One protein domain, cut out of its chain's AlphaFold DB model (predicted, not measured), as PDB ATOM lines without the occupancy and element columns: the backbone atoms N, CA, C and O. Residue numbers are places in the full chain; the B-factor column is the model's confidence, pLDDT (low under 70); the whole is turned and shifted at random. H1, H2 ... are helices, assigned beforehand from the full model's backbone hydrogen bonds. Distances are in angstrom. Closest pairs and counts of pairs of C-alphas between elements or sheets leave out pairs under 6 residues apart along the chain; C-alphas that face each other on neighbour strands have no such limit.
ATOM      1  N   PRO A  64     -22.477  38.842   1.038       86.94
ATOM      2  CA  PRO A  64     -23.023  38.034  -0.048       86.94
ATOM      3  C   PRO A  64     -24.204  37.172   0.421       86.94
ATOM      4  O   PRO A  64     -24.138  36.548   1.479       86.94
ATOM      5  N   GLU A  65     -25.253  37.077  -0.398       86.94
ATOM      6  CA  GLU A  65     -26.494  36.343  -0.084       86.94
ATOM      7  C   GLU A  65     -26.237  34.869   0.290       86.94
ATOM      8  O   GLU A  65     -26.767  34.375   1.285       86.94
ATOM      9  N   HIS A  66     -25.314  34.202  -0.409       88.19
ATOM     10  CA  HIS A  66     -24.888  32.834  -0.094       88.19
ATOM     11  C   HIS A  66     -24.301  32.678   1.323       88.19
ATOM     12  O   HIS A  66     -24.507  31.649   1.968       88.19
ATOM     13  N   TYR A  67     -23.564  33.676   1.827       87.69
ATOM     14  CA  TYR A  67     -22.980  33.620   3.171       87.69
ATOM     15  C   TYR A  67     -24.077  33.672   4.240       87.69
ATOM     16  O   TYR A  67     -24.095  32.829   5.134       87.69
ATOM     17  N   VAL A  68     -25.046  34.580   4.077       91.88
ATOM     18  CA  VAL A  68     -26.215  34.689   4.966       91.88
ATOM     19  C   VAL A  68     -27.025  33.389   4.956       91.88
ATOM     20  O   VAL A  68     -27.213  32.796   6.016       91.88
ATOM     21  N   ARG A  69     -27.365  32.853   3.772       89.31
ATOM     22  CA  ARG A  69     -28.045  31.548   3.629       89.31
ATOM     23  C   ARG A  69     -27.291  30.409   4.328       89.31
ATOM     24  O   ARG A  69     -27.907  29.510   4.897       89.31
ATOM     25  N   THR A  70     -25.957  30.420   4.282       92.00
ATOM     26  CA  THR A  70     -25.134  29.390   4.938       92.00
ATOM     27  C   THR A  70     -25.212  29.499   6.461       92.00
ATOM     28  O   THR A  70     -25.365  28.472   7.124       92.00
ATOM     29  N   LEU A  71     -25.167  30.715   7.016       93.44
ATOM     30  CA  LEU A  71     -25.332  30.956   8.455       93.44
ATOM     31  C   LEU A  71     -26.742  30.589   8.942       93.44
ATOM     32  O   LEU A  71     -26.875  29.891   9.943       93.44
ATOM     33  N   GLU A  72     -27.789  30.975   8.212       91.00
ATOM     34  CA  GLU A  72     -29.183  30.612   8.525       91.00
ATOM     35  C   GLU A  72     -29.375  29.087   8.553       91.00
ATOM     36  O   GLU A  72     -29.975  28.536   9.478       91.00
ATOM     37  N   MET A  73     -28.794  28.381   7.577       93.75
ATOM     38  CA  MET A  73     -28.802  26.918   7.513       93.75
ATOM     39  C   MET A  73     -28.011  26.268   8.663       93.75
ATOM     40  O   MET A  73     -28.402  25.209   9.157       93.75
ATOM     41  N   GLN A  74     -26.903  26.873   9.101       93.94
ATOM     42  CA  GLN A  74     -26.158  26.417  10.281       93.94
ATOM     43  C   GLN A  74     -26.982  26.613  11.558       93.94
ATOM     44  O   GLN A  74     -27.147  25.656  12.315       93.94
ATOM     45  N   GLN A  75     -27.574  27.794  11.749       93.56
ATOM     46  CA  GLN A  75     -28.438  28.095  12.890       93.56
ATOM     47  C   GLN A  75     -29.622  27.124  12.969       93.56
ATOM     48  O   GLN A  75     -29.879  26.551  14.028       93.56
ATOM     49  N   PHE A  76     -30.297  26.862  11.846       93.50
ATOM     50  CA  PHE A  76     -31.391  25.890  11.785       93.50
ATOM     51  C   PHE A  76     -30.950  24.483  12.223       93.50
ATOM     52  O   PHE A  76     -31.636  23.838  13.017       93.50
ATOM     53  N   LYS A  77     -29.786  24.012  11.753       92.69
ATOM     54  CA  LYS A  77     -29.238  22.697  12.126       92.69
ATOM     55  C   LYS A  77     -28.889  22.607  13.611       92.69
ATOM     56  O   LYS A  77     -29.159  21.575  14.220       92.69
ATOM     57  N   LEU A  78     -28.326  23.669  14.192       94.19
ATOM     58  CA  LEU A  78     -28.016  23.730  15.624       94.19
ATOM     59  C   LEU A  78     -29.297  23.689  16.469       94.19
ATOM     60  O   LEU A  78     -29.401  22.861  17.371       94.19
ATOM     61  N   VAL A  79     -30.304  24.496  16.121       93.00
ATOM     62  CA  VAL A  79     -31.617  24.512  16.793       93.00
ATOM     63  C   VAL A  79     -32.312  23.146  16.716       93.00
ATOM     64  O   VAL A  79     -32.753  22.618  17.738       93.00
ATOM     65  N   ALA A  80     -32.357  22.528  15.533       91.62
ATOM     66  CA  ALA A  80     -32.944  21.200  15.355       91.62
ATOM     67  C   ALA A  80     -32.180  20.112  16.138       91.62
ATOM     68  O   ALA A  80     -32.795  19.209  16.713       91.62
ATOM     69  N   GLY A  81     -30.848  20.215  16.198       93.25
ATOM     70  CA  GLY A  81     -29.999  19.357  17.025       93.25
ATOM     71  C   GLY A  81     -30.322  19.483  18.515       93.25
ATOM     72  O   GLY A  81     -30.578  18.468  19.160       93.25
ATOM     73  N   LEU A  82     -30.404  20.711  19.041       94.00
ATOM     74  CA  LEU A  82     -30.750  20.980  20.444       94.00
ATOM     75  C   LEU A  82     -32.128  20.422  20.822       94.00
ATOM     76  O   LEU A  82     -32.237  19.723  21.830       94.00
ATOM     77  N   HIS A  83     -33.161  20.634  19.998       92.75
ATOM     78  CA  HIS A  83     -34.483  20.037  20.241       92.75
ATOM     79  C   HIS A  83     -34.422  18.504  20.246       92.75
ATOM     80  O   HIS A  83     -34.989  17.858  21.126       92.75
ATOM     81  N   THR A  84     -33.688  17.905  19.303       92.62
ATOM     82  CA  THR A  84     -33.515  16.445  19.242       92.62
ATOM     83  C   THR A  84     -32.823  15.915  20.501       92.62
ATOM     84  O   THR A  84     -33.257  14.910  21.064       92.62
ATOM     85  N   MET A  85     -31.787  16.603  20.989       92.06
ATOM     86  CA  MET A  85     -31.082  16.244  22.225       92.06
ATOM     87  C   MET A  85     -31.977  16.392  23.460       92.06
ATOM     88  O   MET A  85     -31.993  15.484  24.290       92.06
ATOM     89  N   TYR A  86     -32.790  17.448  23.546       92.69
ATOM     90  CA  TYR A  86     -33.809  17.606  24.590       92.69
ATOM     91  C   TYR A  86     -34.796  16.426  24.615       92.69
ATOM     92  O   TYR A  86     -34.973  15.796  25.658       92.69
ATOM     93  N   PHE A  87     -35.379  16.047  23.471       90.12
ATOM     94  CA  PHE A  87     -36.308  14.911  23.413       90.12
ATOM     95  C   PHE A  87     -35.632  13.565  23.736       90.12
ATOM     96  O   PHE A  87     -36.249  12.713  24.378       90.12
ATOM     97  N   MET A  88     -34.358  13.374  23.368       92.88
ATOM     98  CA  MET A  88     -33.582  12.197  23.790       92.88
ATOM     99  C   MET A  88     -33.344  12.173  25.310       92.88
ATOM    100  O   MET A  88     -33.490  11.117  25.926       92.88
ATOM    101  N   LEU A  89     -33.035  13.318  25.930       92.25
ATOM    102  CA  LEU A  89     -32.857  13.433  27.385       92.25
ATOM    103  C   LEU A  89     -34.170  13.210  28.151       92.25
ATOM    104  O   LEU A  89     -34.156  12.534  29.181       92.25
ATOM    105  N   LEU A  90     -35.304  13.699  27.633       91.25
ATOM    106  CA  LEU A  90     -36.633  13.383  28.168       91.25
ATOM    107  C   LEU A  90     -36.924  11.877  28.106       91.25
ATOM    108  O   LEU A  90     -37.312  11.285  29.112       91.25
ATOM    109  N   ALA A  91     -36.697  11.241  26.950       90.31
ATOM    110  CA  ALA A  91     -36.911   9.803  26.778       90.31
ATOM    111  C   ALA A  91     -36.014   8.964  27.709       90.31
ATOM    112  O   ALA A  91     -36.457   7.950  28.250       90.31
ATOM    113  N   ALA A  92     -34.780   9.418  27.949       92.38
ATOM    114  CA  ALA A  92     -33.843   8.820  28.898       92.38
ATOM    115  C   ALA A  92     -34.133   9.159  30.377       92.38
ATOM    116  O   ALA A  92     -33.445   8.641  31.254       92.38
ATOM    117  N   LYS A  93     -35.121  10.023  30.671       89.00
ATOM    118  CA  LYS A  93     -35.399  10.592  32.009       89.00
ATOM    119  C   LYS A  93     -34.183  11.281  32.656       89.00
ATOM    120  O   LYS A  93     -34.088  11.354  33.878       89.00
ATOM    121  N   ALA A  94     -33.270  11.789  31.832       90.38
ATOM    122  CA  ALA A  94     -32.023  12.437  32.237       90.38
ATOM    123  C   ALA A  94     -32.092  13.976  32.159       90.38
ATOM    124  O   ALA A  94     -31.085  14.654  32.343       90.38
ATOM    125  N   TRP A  95     -33.265  14.537  31.850       89.88
ATOM    126  CA  TRP A  95     -33.472  15.980  31.776       89.88
ATOM    127  C   TRP A  95     -33.472  16.627  33.177       89.88
ATOM    128  O   TRP A  95     -34.204  16.155  34.053       89.88
ATOM    129  N   PRO A  96     -32.700  17.706  33.418       81.88
ATOM    130  CA  PRO A  96     -32.722  18.421  34.690       81.88
ATOM    131  C   PRO A  96     -34.056  19.160  34.902       81.88
ATOM    132  O   PRO A  96     -34.292  20.262  34.406       81.88
ATOM    133  N   GLY A  97     -34.934  18.557  35.705       81.56
ATOM    134  CA  GLY A  97     -36.168  19.166  36.206       81.56
ATOM    135  C   GLY A  97     -37.404  18.929  35.331       81.56
ATOM    136  O   GLY A  97     -37.505  17.950  34.596       81.56
ATOM    137  N   THR A  98     -38.397  19.810  35.461       83.12
ATOM    138  CA  THR A  98     -39.676  19.713  34.738       83.12
ATOM    139  C   THR A  98     -39.511  19.821  33.221       83.12
ATOM    140  O   THR A  98     -38.639  20.546  32.735       83.12
ATOM    141  N   GLN A  99     -40.393  19.140  32.481       85.94
ATOM    142  CA  GLN A  99     -40.536  19.320  31.034       85.94
ATOM    143  C   GLN A  99     -40.842  20.791  30.705       85.94
ATOM    144  O   GLN A  99     -41.603  21.447  31.420       85.94
ATOM    145  N   LEU A 100     -40.231  21.298  29.638       85.69
ATOM    146  CA  LEU A 100     -40.412  22.666  29.163       85.69
ATOM    147  C   LEU A 100     -41.741  22.826  28.404       85.69
ATOM    148  O   LEU A 100     -42.220  21.857  27.805       85.69
ATOM    149  N   PRO A 101     -42.344  24.029  28.408       83.31
ATOM    150  CA  PRO A 101     -43.566  24.299  27.661       83.31
ATOM    151  C   PRO A 101     -43.305  24.229  26.150       83.31
ATOM    152  O   PRO A 101     -42.400  24.870  25.623       83.31
ATOM    153  N   GLU A 102     -44.122  23.461  25.430       85.38
ATOM    154  CA  GLU A 102     -44.004  23.343  23.977       85.38
ATOM    155  C   GLU A 102     -44.780  24.449  23.255       85.38
ATOM    156  O   GLU A 102     -46.008  24.533  23.337       85.38
ATOM    157  N   HIS A 103     -44.083  25.243  22.446       76.75
ATOM    158  CA  HIS A 103     -44.693  26.184  21.518       76.75
ATOM    159  C   HIS A 103     -44.596  25.626  20.091       76.75
ATOM    160  O   HIS A 103     -43.524  25.563  19.493       76.75
ATOM    161  N   LYS A 104     -45.742  25.210  19.531       78.44
ATOM    162  CA  LYS A 104     -45.845  24.500  18.234       78.44
ATOM    163  C   LYS A 104     -45.123  23.135  18.215       78.44
ATOM    164  O   LYS A 104     -44.575  22.741  17.188       78.44
ATOM    165  N   GLY A 105     -45.143  22.408  19.336       79.38
ATOM    166  CA  GLY A 105     -44.599  21.044  19.444       79.38
ATOM    167  C   GLY A 105     -43.079  20.958  19.620       79.38
ATOM    168  O   GLY A 105     -42.495  19.907  19.382       79.38
ATOM    169  N   ASN A 106     -42.424  22.067  19.976       84.69
ATOM    170  CA  ASN A 106     -41.025  22.110  20.403       84.69
ATOM    171  C   ASN A 106     -40.901  23.091  21.584       84.69
ATOM    172  O   ASN A 106     -41.654  24.069  21.613       84.69
ATOM    173  N   PRO A 107     -39.979  22.879  22.539       89.12
ATOM    174  CA  PRO A 107     -39.651  23.896  23.539       89.12
ATOM    175  C   PRO A 107     -38.962  25.105  22.886       89.12
ATOM    176  O   PRO A 107     -38.477  25.019  21.754       89.12
ATOM    177  N   LEU A 108     -38.879  26.230  23.598       88.69
ATOM    178  CA  LEU A 108     -38.045  27.346  23.162       88.69
ATOM    179  C   LEU A 108     -36.564  27.021  23.429       88.69
ATOM    180  O   LEU A 108     -36.202  26.568  24.511       88.69
ATOM    181  N   VAL A 109     -35.693  27.275  22.447       90.25
ATOM    182  CA  VAL A 109     -34.239  27.024  22.563       90.25
ATOM    183  C   VAL A 109     -33.626  27.774  23.745       90.25
ATOM    184  O   VAL A 109     -32.746  27.244  24.409       90.25
ATOM    185  N   HIS A 110     -34.108  28.990  24.009       88.38
ATOM    186  CA  HIS A 110     -33.684  29.809  25.140       88.38
ATOM    187  C   HIS A 110     -33.907  29.067  26.466       88.38
ATOM    188  O   HIS A 110     -32.940  28.817  27.174       88.38
ATOM    189  N   ASP A 111     -35.124  28.583  26.729       89.50
ATOM    190  CA  ASP A 111     -35.462  27.832  27.945       89.50
ATOM    191  C   ASP A 111     -34.674  26.511  28.069       89.50
ATOM    192  O   ASP A 111     -34.329  26.086  29.170       89.50
ATOM    193  N   VAL A 112     -34.367  25.851  26.941       90.06
ATOM    194  CA  VAL A 112     -33.497  24.656  26.921       90.06
ATOM    195  C   VAL A 112     -32.078  25.011  27.371       90.06
ATOM    196  O   VAL A 112     -31.484  24.254  28.134       90.06
ATOM    197  N   LEU A 113     -31.530  26.140  26.915       88.88
ATOM    198  CA  LEU A 113     -30.180  26.587  27.271       88.88
ATOM    199  C   LEU A 113     -30.111  27.150  28.699       88.88
ATOM    200  O   LEU A 113     -29.183  26.799  29.424       88.88
ATOM    201  N   ASP A 114     -31.106  27.933  29.126       88.56
ATOM    202  CA  ASP A 114     -31.258  28.428  30.503       88.56
ATOM    203  C   ASP A 114     -31.272  27.261  31.500       88.56
ATOM    204  O   ASP A 114     -30.473  27.199  32.434       88.56
ATOM    205  N   ARG A 115     -32.093  26.240  31.226       88.06
ATOM    206  CA  ARG A 115     -32.209  25.054  32.083       88.06
ATOM    207  C   ARG A 115     -30.958  24.175  32.112       88.06
ATOM    208  O   ARG A 115     -30.775  23.418  33.066       88.06
ATOM    209  N   LEU A 116     -30.110  24.265  31.089       88.00
ATOM    210  CA  LEU A 116     -28.786  23.639  31.055       88.00
ATOM    211  C   LEU A 116     -27.692  24.515  31.700       88.00
ATOM    212  O   LEU A 116     -26.547  24.073  31.765       88.00
ATOM    213  N   GLY A 117     -28.019  25.722  32.175       85.56
ATOM    214  CA  GLY A 117     -27.059  26.674  32.742       85.56
ATOM    215  C   GLY A 117     -26.103  27.271  31.705       85.56
ATOM    216  O   GLY A 117     -24.982  27.631  32.047       85.56
ATOM    217  N   LEU A 118     -26.513  27.317  30.431       85.19
ATOM    218  CA  LEU A 118     -25.693  27.770  29.297       85.19
ATOM    219  C   LEU A 118     -25.984  29.215  28.866       85.19
ATOM    220  O   LEU A 118     -25.438  29.673  27.863       85.19
ATOM    221  N   LEU A 119     -26.858  29.915  29.591       82.75
ATOM    222  CA  LEU A 119     -27.094  31.341  29.424       82.75
ATOM    223  C   LEU A 119     -26.564  32.068  30.654       82.75
ATOM    224  O   LEU A 119     -27.052  31.870  31.765       82.75
ATOM    225  N   GLU A 120     -25.559  32.908  30.438       71.75
ATOM    226  CA  GLU A 120     -25.162  33.911  31.416       71.75
ATOM    227  C   GLU A 120     -26.270  34.965  31.462       71.75
ATOM    228  O   GLU A 120     -26.523  35.663  30.475       71.75
TER     229      GLU A 120
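AT A GLANCE: This is residues 64 to 120 of the 246 residues of the protein "Zn(2)-C6 fungal-type domain-containing protein" of Aureobasidium pullulans (UniProt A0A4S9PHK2). One long helix, H1, makes the longest axis; a loop, residues 92 to 108, folds back from its far end and brings the short helix H2 onto its side, while residues 64 to 77, of which 65 to 77 belong to H1, stick out. The printed part has 57 residues with two named helices, H1 then H2, and no named strand; its class is all helix. It is loose, with a radius of gyration of the C-alphas of 13.4 A, and spans 43 by 25 by 19 A.

IN THESE COORDINATES: Find C-alpha 65 at (-26.494, 36.343, -0.084); from there H1, residues 65 to 91, runs 39.2 A to C-alpha 91 at (-36.911, 9.803, 26.778). H2, residues 109 to 115, ends at C-alpha 115 at (-32.209, 25.054, 32.083).

HOW THE PARTS SIT: Look at residues 79 to 86 of H1, which alone touch H2; the closest C-alphas, those of Val 79 and Val 109, are 6.8 A apart. The two run the same way at a steep tilt of 45 degrees. In H1 and H2 every O i to N i+4 pair is within hydrogen-bond range.

THE WHOLE: The C-alphas farthest apart, those of Pro 64 and Lys 93, are 44.0 A apart. The link from H1 to H2, 17 residues, is long. The printed part has no cut, and no printed residue is under 70 in pLDDT.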